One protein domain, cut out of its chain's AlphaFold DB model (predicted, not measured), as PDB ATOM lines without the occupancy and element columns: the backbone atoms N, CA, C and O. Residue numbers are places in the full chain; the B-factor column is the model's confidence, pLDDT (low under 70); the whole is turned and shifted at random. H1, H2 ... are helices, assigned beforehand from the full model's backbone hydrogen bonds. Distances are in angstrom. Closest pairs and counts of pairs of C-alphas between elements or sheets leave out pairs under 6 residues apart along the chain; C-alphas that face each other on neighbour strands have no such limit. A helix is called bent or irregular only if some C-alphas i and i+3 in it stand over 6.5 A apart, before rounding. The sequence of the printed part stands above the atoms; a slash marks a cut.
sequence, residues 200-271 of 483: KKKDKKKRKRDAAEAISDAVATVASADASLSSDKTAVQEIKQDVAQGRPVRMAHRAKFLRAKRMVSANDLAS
ATOM      1  N   LYS A 200      28.009 -22.728  39.821       86.62
ATOM      2  CA  LYS A 200      26.955 -21.767  39.458       86.62
ATOM      3  C   LYS A 200      26.919 -20.561  40.413       86.62
ATOM      4  O   LYS A 200      26.662 -19.432  39.988       86.62
ATOM      5  N   LYS A 201      27.249 -20.764  41.699       87.06
ATOM      6  CA  LYS A 201      27.388 -19.690  42.706       87.06
ATOM      7  C   LYS A 201      28.703 -18.904  42.563       87.06
ATOM      8  O   LYS A 201      28.690 -17.693  42.796       87.06
ATOM      9  N   LYS A 202      29.813 -19.541  42.156       85.62
ATOM     10  CA  LYS A 202      31.087 -18.865  41.826       85.62
ATOM     11  C   LYS A 202      30.922 -17.963  40.597       85.62
ATOM     12  O   LYS A 202      31.247 -16.780  40.685       85.62
ATOM     13  N   ASP A 203      30.358 -18.470  39.501       87.75
ATOM     14  CA  ASP A 203      30.174 -17.709  38.254       87.75
ATOM     15  C   ASP A 203      29.200 -16.531  38.433       87.75
ATOM     16  O   ASP A 203      29.548 -15.388  38.128       87.75
ATOM     17  N   LYS A 204      28.040 -16.737  39.080       89.94
ATOM     18  CA  LYS A 204      27.119 -15.631  39.422       89.94
ATOM     19  C   LYS A 204      27.785 -14.551  40.294       89.94
ATOM     20  O   LYS A 204      27.423 -13.379  40.190       89.94
ATOM     21  N   LYS A 205      28.773 -14.910  41.129       90.69
ATOM     22  CA  LYS A 205      29.586 -13.949  41.899       90.69
ATOM     23  C   LYS A 205      30.685 -13.285  41.061       90.69
ATOM     24  O   LYS A 205      31.024 -12.141  41.355       90.69
ATOM     25  N   LYS A 206      31.224 -13.961  40.040       88.75
ATOM     26  CA  LYS A 206      32.180 -13.378  39.091       88.75
ATOM     27  C   LYS A 206      31.492 -12.330  38.216       88.75
ATOM     28  O   LYS A 206      31.828 -11.162  38.333       88.75
ATOM     29  N   ARG A 207      30.430 -12.695  37.487       85.81
ATOM     30  CA  ARG A 207      29.686 -11.770  36.604       85.81
ATOM     31  C   ARG A 207      29.202 -10.497  37.318       85.81
ATOM     32  O   ARG A 207      29.216  -9.426  36.727       85.81
ATOM     33  N   LYS A 208      28.818 -10.592  38.601       86.81
ATOM     34  CA  LYS A 208      28.453  -9.426  39.435       86.81
ATOM     35  C   LYS A 208      29.619  -8.475  39.754       86.81
ATOM     36  O   LYS A 208      29.353  -7.322  40.066       86.81
ATOM     37  N   ARG A 209      30.870  -8.944  39.726       88.06
ATOM     38  CA  ARG A 209      32.074  -8.103  39.851       88.06
ATOM     39  C   ARG A 209      32.439  -7.507  38.505       88.06
ATOM     40  O   ARG A 209      32.494  -6.293  38.416       88.06
ATOM     41  N   ASP A 210      32.555  -8.350  37.482       85.69
ATOM     42  CA  ASP A 210      32.896  -7.951  36.113       85.69
ATOM     43  C   ASP A 210      31.963  -6.814  35.618       85.69
ATOM     44  O   ASP A 210      32.412  -5.844  35.015       85.69
ATOM     45  N   ALA A 211      30.664  -6.875  35.952       84.88
ATOM     46  CA  ALA A 211      29.696  -5.814  35.652       84.88
ATOM     47  C   ALA A 211      29.838  -4.546  36.522       84.88
ATOM     48  O   ALA A 211      29.547  -3.451  36.049       84.88
ATOM     49  N   ALA A 212      30.264  -4.664  37.784       86.88
ATOM     50  CA  ALA A 212      30.506  -3.510  38.655       86.88
ATOM     51  C   ALA A 212      31.802  -2.769  38.277       86.88
ATOM     52  O   ALA A 212      31.839  -1.545  38.328       86.88
ATOM     53  N   GLU A 213      32.819  -3.517  37.848       87.81
ATOM     54  CA  GLU A 213      34.105  -3.036  37.332       87.81
ATOM     55  C   GLU A 213      33.902  -2.268  36.014       87.81
ATOM     56  O   GLU A 213      34.278  -1.102  35.910       87.81
ATOM     57  N   ALA A 214      33.133  -2.832  35.073       84.38
ATOM     58  CA  ALA A 214      32.724  -2.129  33.852       84.38
ATOM     59  C   ALA A 214      31.915  -0.840  34.121       84.38
ATOM     60  O   ALA A 214      32.022   0.128  33.367       84.38
ATOM     61  N   ILE A 215      31.117  -0.797  35.198       85.00
ATOM     62  CA  ILE A 215      30.402   0.416  35.625       85.00
ATOM     63  C   ILE A 215      31.370   1.464  36.195       85.00
ATOM     64  O   ILE A 215      31.229   2.642  35.860       85.00
ATOM     65  N   SER A 216      32.346   1.080  37.027       86.94
ATOM     66  CA  SER A 216      33.350   2.033  37.526       86.94
ATOM     67  C   SER A 216      34.225   2.585  36.402       86.94
ATOM     68  O   SER A 216      34.466   3.790  36.375       86.94
ATOM     69  N   ASP A 217      34.616   1.751  35.439       84.44
ATOM     70  CA  ASP A 217      35.446   2.164  34.304       84.44
ATOM     71  C   ASP A 217      34.691   3.113  33.363       84.44
ATOM     72  O   ASP A 217      35.241   4.120  32.913       84.44
ATOM     73  N   ALA A 218      33.402   2.859  33.111       80.75
ATOM     74  CA  ALA A 218      32.544   3.764  32.346       80.75
ATOM     75  C   ALA A 218      32.368   5.131  33.033       80.75
ATOM     76  O   ALA A 218      32.417   6.168  32.372       80.75
ATOM     77  N   VAL A 219      32.208   5.159  34.360       84.00
ATOM     78  CA  VAL A 219      32.116   6.423  35.112       84.00
ATOM     79  C   VAL A 219      33.469   7.146  35.135       84.00
ATOM     80  O   VAL A 219      33.507   8.353  34.915       84.00
ATOM     81  N   ALA A 220      34.584   6.435  35.320       83.38
ATOM     82  CA  ALA A 220      35.926   7.021  35.333       83.38
ATOM     83  C   ALA A 220      36.355   7.572  33.960       83.38
ATOM     84  O   ALA A 220      36.955   8.648  33.883       83.38
ATOM     85  N   THR A 221      36.022   6.882  32.866       82.50
ATOM     86  CA  THR A 221      36.299   7.349  31.492       82.50
ATOM     87  C   THR A 221      35.439   8.544  31.079       82.50
ATOM     88  O   THR A 221      35.909   9.387  30.316       82.50
ATOM     89  N   VAL A 222      34.221   8.690  31.613       77.81
ATOM     90  CA  VAL A 222      33.433   9.923  31.439       77.81
ATOM     91  C   VAL A 222      33.962  11.054  32.329       77.81
ATOM     92  O   VAL A 222      34.182  12.150  31.822       77.81
ATOM     93  N   ALA A 223      34.253  10.796  33.609       81.19
ATOM     94  CA  ALA A 223      34.769  11.801  34.549       81.19
ATOM     95  C   ALA A 223      36.130  12.392  34.124       81.19
ATOM     96  O   ALA A 223      36.389  13.575  34.323       81.19
ATOM     97  N   SER A 224      36.991  11.587  33.492       78.12
ATOM     98  CA  SER A 224      38.267  12.050  32.916       78.12
ATOM     99  C   SER A 224      38.113  12.808  31.588       78.12
ATOM    100  O   SER A 224      39.014  13.555  31.211       78.12
ATOM    101  N   ALA A 225      36.973  12.677  30.899       78.19
ATOM    102  CA  ALA A 225      36.627  13.463  29.710       78.19
ATOM    103  C   ALA A 225      35.819  14.739  30.039       78.19
ATOM    104  O   ALA A 225      35.737  15.658  29.212       78.19
ATOM    105  N   ASP A 226      35.191  14.795  31.216       74.38
ATOM    106  CA  ASP A 226      34.519  15.970  31.766       74.38
ATOM    107  C   ASP A 226      34.329  15.842  33.288       74.38
ATOM    108  O   ASP A 226      33.526  15.034  33.760       74.38
ATOM    109  N   ALA A 227      35.035  16.667  34.065       78.25
ATOM    110  CA  ALA A 227      34.950  16.620  35.524       78.25
ATOM    111  C   ALA A 227      33.544  16.973  36.048       78.25
ATOM    112  O   ALA A 227      33.113  16.403  37.053       78.25
ATOM    113  N   SER A 228      32.792  17.838  35.349       76.50
ATOM    114  CA  SER A 228      31.440  18.249  35.772       76.50
ATOM    115  C   SER A 228      30.427  17.096  35.744       76.50
ATOM    116  O   SER A 228      29.512  17.039  36.564       76.50
ATOM    117  N   LEU A 229      30.646  16.099  34.878       69.19
ATOM    118  CA  LEU A 229      29.800  14.904  34.797       69.19
ATOM    119  C   LEU A 229      30.037  13.911  35.950       69.19
ATOM    120  O   LEU A 229      29.289  12.945  36.076       69.19
ATOM    121  N   SER A 230      31.056  14.133  36.791       72.69
ATOM    122  CA  SER A 230      31.283  13.344  38.012       72.69
ATOM    123  C   SER A 230      30.488  13.862  39.219       72.69
ATOM    124  O   SER A 230      30.107  13.070  40.081       72.69
ATOM    125  N   SER A 231      30.185  15.166  39.255       79.75
ATOM    126  CA  SER A 231      29.318  15.802  40.257       79.75
ATOM    127  C   SER A 231      27.823  15.626  39.959       79.75
ATOM    128  O   SER A 231      27.022  15.522  40.891       79.75
ATOM    129  N   ASP A 232      27.439  15.534  38.681       81.56
ATOM    130  CA  ASP A 232      26.045  15.374  38.257       81.56
ATOM    131  C   ASP A 232      25.502  13.970  38.602       81.56
ATOM    132  O   ASP A 232      25.592  13.017  37.820       81.56
ATOM    133  N   LYS A 233      24.889  13.840  39.790       82.62
ATOM    134  CA  LYS A 233      24.303  12.584  40.312       82.62
ATOM    135  C   LYS A 233      23.376  11.889  39.302       82.62
ATOM    136  O   LYS A 233      23.379  10.661  39.224       82.62
ATOM    137  N   THR A 234      22.611  12.660  38.527       82.00
ATOM    138  CA  THR A 234      21.700  12.182  37.473       82.00
ATOM    139  C   THR A 234      22.453  11.594  36.278       82.00
ATOM    140  O   THR A 234      22.174  10.464  35.885       82.00
ATOM    141  N   ALA A 235      23.472  12.286  35.756       75.75
ATOM    142  CA  ALA A 235      24.308  11.788  34.660       75.75
ATOM    143  C   ALA A 235      25.027  10.480  35.042       75.75
ATOM    144  O   ALA A 235      25.055   9.523  34.266       75.75
ATOM    145  N   VAL A 236      25.530  10.388  36.278       82.44
ATOM    146  CA  VAL A 236      26.136   9.156  36.813       82.44
ATOM    147  C   VAL A 236      25.115   8.009  36.921       82.44
ATOM    148  O   VAL A 236      25.493   6.844  36.766       82.44
ATOM    149  N   GLN A 237      23.829   8.292  37.158       83.81
ATOM    150  CA  GLN A 237      22.764   7.281  37.112       83.81
ATOM    151  C   GLN A 237      22.411   6.864  35.674       83.81
ATOM    152  O   GLN A 237      22.302   5.662  35.428       83.81
ATOM    153  N   GLU A 238      22.316   7.796  34.717       82.44
ATOM    154  CA  GLU A 238      22.113   7.464  33.294       82.44
ATOM    155  C   GLU A 238      23.231   6.546  32.770       82.44
ATOM    156  O   GLU A 238      22.946   5.511  32.169       82.44
ATOM    157  N   ILE A 239      24.501   6.854  33.069       80.56
ATOM    158  CA  ILE A 239      25.659   6.032  32.667       80.56
ATOM    159  C   ILE A 239      25.563   4.615  33.255       80.56
ATOM    160  O   ILE A 239      25.784   3.632  32.545       80.56
ATOM    161  N   LYS A 240      25.175   4.484  34.533       85.31
ATOM    162  CA  LYS A 240      24.947   3.177  35.176       85.31
ATOM    163  C   LYS A 240      23.837   2.383  34.481       85.31
ATOM    164  O   LYS A 240      23.984   1.171  34.318       85.31
ATOM    165  N   GLN A 241      22.757   3.040  34.053       84.94
ATOM    166  CA  GLN A 241      21.666   2.393  33.319       84.94
ATOM    167  C   GLN A 241      22.070   1.993  31.892       84.94
ATOM    168  O   GLN A 241      21.776   0.867  31.489       84.94
ATOM    169  N   ASP A 242      22.768   2.855  31.143       79.56
ATOM    170  CA  ASP A 242      23.247   2.551  29.783       79.56
ATOM    171  C   ASP A 242      24.193   1.330  29.800       79.56
ATOM    172  O   ASP A 242      23.994   0.390  29.023       79.56
ATOM    173  N   VAL A 243      25.148   1.279  30.742       81.94
ATOM    174  CA  VAL A 243      26.062   0.131  30.921       81.94
ATOM    175  C   VAL A 243      25.303  -1.137  31.330       81.94
ATOM    176  O   VAL A 243      25.525  -2.196  30.743       81.94
ATOM    177  N   ALA A 244      24.369  -1.049  32.284       81.19
ATOM    178  CA  ALA A 244      23.561  -2.196  32.710       81.19
ATOM    179  C   ALA A 244      22.639  -2.737  31.597       81.19
ATOM    180  O   ALA A 244      22.358  -3.934  31.561       81.19
ATOM    181  N   GLN A 245      22.203  -1.879  30.668       80.88
ATOM    182  CA  GLN A 245      21.432  -2.256  29.477       80.88
ATOM    183  C   GLN A 245      22.316  -2.697  28.291       80.88
ATOM    184  O   GLN A 245      21.789  -2.963  27.211       80.88
ATOM    185  N   GLY A 246      23.644  -2.765  28.457       70.12
ATOM    186  CA  GLY A 246      24.581  -3.137  27.390       70.12
ATOM    187  C   GLY A 246      24.621  -2.145  26.222       70.12
ATOM    188  O   GLY A 246      25.016  -2.507  25.113       70.12
ATOM    189  N   ARG A 247      24.180  -0.901  26.439       71.56
ATOM    190  CA  ARG A 247      24.201   0.151  25.420       71.56
ATOM    191  C   ARG A 247      25.630   0.689  25.285       71.56
ATOM    192  O   ARG A 247      26.319   0.840  26.294       71.56
ATOM    193  N   PRO A 248      26.097   1.006  24.066       62.88
ATOM    194  CA  PRO A 248      27.411   1.610  23.892       62.88
ATOM    195  C   PRO A 248      27.415   2.997  24.539       62.88
ATOM    196  O   PRO A 248      26.727   3.902  24.055       62.88
ATOM    197  N   VAL A 249      28.192   3.149  25.618       63.34
ATOM    198  CA  VAL A 249      28.385   4.417  26.337       63.34
ATOM    199  C   VAL A 249      28.745   5.490  25.316       63.34
ATOM    200  O   VAL A 249      29.747   5.393  24.602       63.34
ATOM    201  N   ARG A 250      27.864   6.482  25.167       59.97
ATOM    202  CA  ARG A 250      27.950   7.437  24.060       59.97
ATOM    203  C   ARG A 250      29.151   8.353  24.268       59.97
ATOM    204  O   ARG A 250      29.085   9.251  25.100       59.97
ATOM    205  N   MET A 251      30.200   8.127  23.470       64.75
ATOM    206  CA  MET A 251      31.438   8.921  23.390       64.75
ATOM    207  C   MET A 251      31.203  10.388  23.759       64.75
ATOM    208  O   MET A 251      30.347  11.033  23.149       64.75
ATOM    209  N   ALA A 252      31.968  10.910  24.725       64.38
ATOM    210  CA  ALA A 252      31.663  12.162  25.426       64.38
ATOM    211  C   ALA A 252      31.354  13.352  24.494       64.38
ATOM    212  O   ALA A 252      30.468  14.145  24.799       64.38
ATOM    213  N   HIS A 253      31.982  13.435  23.314       61.47
ATOM    214  CA  HIS A 253      31.632  14.412  22.273       61.47
ATOM    215  C   HIS A 253      30.138  14.436  21.911       61.47
ATOM    216  O   HIS A 253      29.562  15.515  21.795       61.47
ATOM    217  N   ARG A 254      29.474  13.280  21.768       67.38
ATOM    218  CA  ARG A 254      28.034  13.225  21.466       67.38
ATOM    219  C   ARG A 254      27.186  13.636  22.668       67.38
ATOM    220  O   ARG A 254      26.153  14.264  22.466       67.38
ATOM    221  N   ALA A 255      27.612  13.322  23.893       66.06
ATOM    222  CA  ALA A 255      26.944  13.806  25.101       66.06
ATOM    223  C   ALA A 255      27.035  15.339  25.199       66.06
ATOM    224  O   ALA A 255      26.008  15.998  25.343       66.06
ATOM    225  N   LYS A 256      28.227  15.918  24.991       70.31
ATOM    226  CA  LYS A 256      28.442  17.376  24.954       70.31
ATOM    227  C   LYS A 256      27.648  18.048  23.824       70.31
ATOM    228  O   LYS A 256      26.998  19.057  24.070       70.31
ATOM    229  N   PHE A 257      27.591  17.455  22.629       75.19
ATOM    230  CA  PHE A 257      26.790  17.977  21.509       75.19
ATOM    231  C   PHE A 257      25.274  17.914  21.776       75.19
ATOM    232  O   PHE A 257      24.542  18.839  21.431       75.19
ATOM    233  N   LEU A 258      24.785  16.853  22.431       67.12
ATOM    234  CA  LEU A 258      23.384  16.762  22.857       67.12
ATOM    235  C   LEU A 258      23.065  17.718  24.017       67.12
ATOM    236  O   LEU A 258      21.974  18.280  24.020       67.12
ATOM    237  N   ARG A 259      23.997  17.956  24.955       68.06
ATOM    238  CA  ARG A 259      23.867  18.994  25.994       68.06
ATOM    239  C   ARG A 259      23.784  20.379  25.354       68.06
ATOM    240  O   ARG A 259      22.817  21.077  25.613       68.06
ATOM    241  N   ALA A 260      24.709  20.731  24.460       72.69
ATOM    242  CA  ALA A 260      24.697  22.011  23.746       72.69
ATOM    243  C   ALA A 260      23.372  22.246  22.998       72.69
ATOM    244  O   ALA A 260      22.736  23.279  23.190       72.69
ATOM    245  N   LYS A 261      22.890  21.251  22.235       74.44
ATOM    246  CA  LYS A 261      21.575  21.341  21.573       74.44
ATOM    247  C   LYS A 261      20.408  21.497  22.555       74.44
ATOM    248  O   LYS A 261      19.470  22.207  22.222       74.44
ATOM    249  N   ARG A 262      20.456  20.850  23.728       72.44
ATOM    250  CA  ARG A 262      19.419  20.961  24.771       72.44
ATOM    251  C   ARG A 262      19.426  22.322  25.468       72.44
ATOM    252  O   ARG A 262      18.349  22.855  25.681       72.44
ATOM    253  N   MET A 263      20.594  22.893  25.781       61.41
ATOM    254  CA  MET A 263      20.677  24.229  26.401       61.41
ATOM    255  C   MET A 263      20.009  25.280  25.502       61.41
ATOM    256  O   MET A 263      19.124  25.995  25.959       61.41
ATOM    257  N   VAL A 264      20.354  25.280  24.207       61.56
ATOM    258  CA  VAL A 264      19.778  26.191  23.199       61.56
ATOM    259  C   VAL A 264      18.279  25.942  22.974       61.56
ATOM    260  O   VAL A 264      17.543  26.878  22.698       61.56
ATOM    261  N   SER A 265      17.793  24.698  23.083       62.09
ATOM    262  CA  SER A 265      16.386  24.380  22.788       62.09
ATOM    263  C   SER A 265      15.433  24.421  23.987       62.09
ATOM    264  O   SER A 265      14.236  24.255  23.774       62.09
ATOM    265  N   ALA A 266      15.931  24.508  25.224       61.75
ATOM    266  CA  ALA A 266      15.111  24.306  26.428       61.75
ATOM    267  C   ALA A 266      15.167  25.452  27.450       61.75
ATOM    268  O   ALA A 266      14.297  25.509  28.310       61.75
ATOM    269  N   ASN A 267      16.166  26.337  27.381       61.44
ATOM    270  CA  ASN A 267      16.397  27.356  28.413       61.44
ATOM    271  C   ASN A 267      16.480  28.786  27.849       61.44
ATOM    272  O   ASN A 267      16.921  29.691  28.551       61.44
ATOM    273  N   ASP A 268      16.106  28.985  26.583       66.12
ATOM    274  CA  ASP A 268      16.434  30.211  25.852       66.12
ATOM    275  C   ASP A 268      15.273  30.761  25.009       66.12
ATOM    276  O   ASP A 268      15.428  31.194  23.871       66.12
ATOM    277  N   LEU A 269      14.072  30.761  25.596       70.00
ATOM    278  CA  LEU A 269      12.954  31.543  25.058       70.00
ATOM    279  C   LEU A 269      13.285  33.047  25.038       70.00
ATOM    280  O   LEU A 269      12.773  33.763  24.190       70.00
ATOM    281  N   ALA A 270      14.174  33.516  25.921       68.06
ATOM    282  CA  ALA A 270      14.614  34.907  25.973       68.06
ATOM    283  C   ALA A 270      15.406  35.326  24.719       68.06
ATOM    284  O   ALA A 270      14.983  36.275  24.058       68.06
ATOM    285  N   SER A 271      16.478  34.617  24.326       68.12
ATOM    286  CA  SER A 271      17.192  34.977  23.090       68.12
ATOM    287  C   SER A 271      16.389  34.625  21.840       68.12
ATOM    288  O   SER A 271      16.476  35.341  20.851       68.12
TER     289      SER A 271
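Overview. This is residues 200 to 271 of the 483 residues of the protein "G-patch domain-containing protein" of Testicularia cyperi (UniProt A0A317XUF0). Picture a small body with an arm at each end: H3 folds back on the second half of the long helix H1, with short H2 at the turn, while residues 200 to 210 of H1 stick out at one end and residues 257 to 271, with most of H4 and the tail after it, stick out at the other. These two arms make the length of a rod-like outline whose C-alphas span 60 by 21 by 19 A. The printed part has 72 residues with four named helices, H1, H2, H3 and H4 in that order, and no named strand; the class is all helix. The whole is loose, with a radius of gyration of the C-alphas of 15.7 A.

Along the chain. Find C-alpha 200 at (26.955, -21.767, 39.458); from there H1, residues 200 to 223, runs 34.8 A to C-alpha 223 at (34.769, 11.801, 34.549). Next comes H2, residues 228 to 231. Look then for H3, residues 233 to 244, which is 16.6 A long. The last named helix is H4, residues 252 to 266, which runs 20.6 A and ends at C-alpha 266 at (15.111, 24.306, 26.428). No helix is bent.

Arrangement. Start with H1, which touches H3 with residues 211 to 219 alone; the closest C-alphas, those of Ile 215 and Lys 240, are 6.1 A apart. The two run opposite ways at a steep tilt of 45 degrees. With residues 219 to 223 alone H1 touches H2, and here the closest C-alphas, those of Ala 223 and Ser 230, are 5.2 A apart. H2 and H3 only just touch, with 3 pairs of C-alphas within 8 A, and only at the corner by their link; H3 takes part with residues 235 to 236 alone, and the closest C-alphas are those of Leu 229 and Ala 235, at 6.3 A. Move on to H4, which is close to H1 but not clearly touching: the closest C-alphas, those of Val 222 and Ala 252, are 6.7 A apart. H4 runs the same way as H1 at a steep tilt of 63 degrees. H4 is apart from H2 and from H3. In H3 and H4 every O i to N i+4 pair is within hydrogen-bond range, in H1 18 of 20 are, and H2 is too short for such a pair, its one O i to N i+3 pair being within range.

Size, cuts and confidence. The two C-alphas farthest apart are those of Lys 200 and Ser 271, at 59.9 A. Without the stretches that stand free, the body has 46 residues and spans 24 by 19 by 17 A. The printed part has no cut. The links H1 to H2 and H2 to H3 are tight, the link H3 to H4 is short, and no link is long. The mean pLDDT of the printed part is 76.9; look for values under 70 at residue 229, residues 248 to 255, 258 to 259, 263 to 268 and 270 to 271.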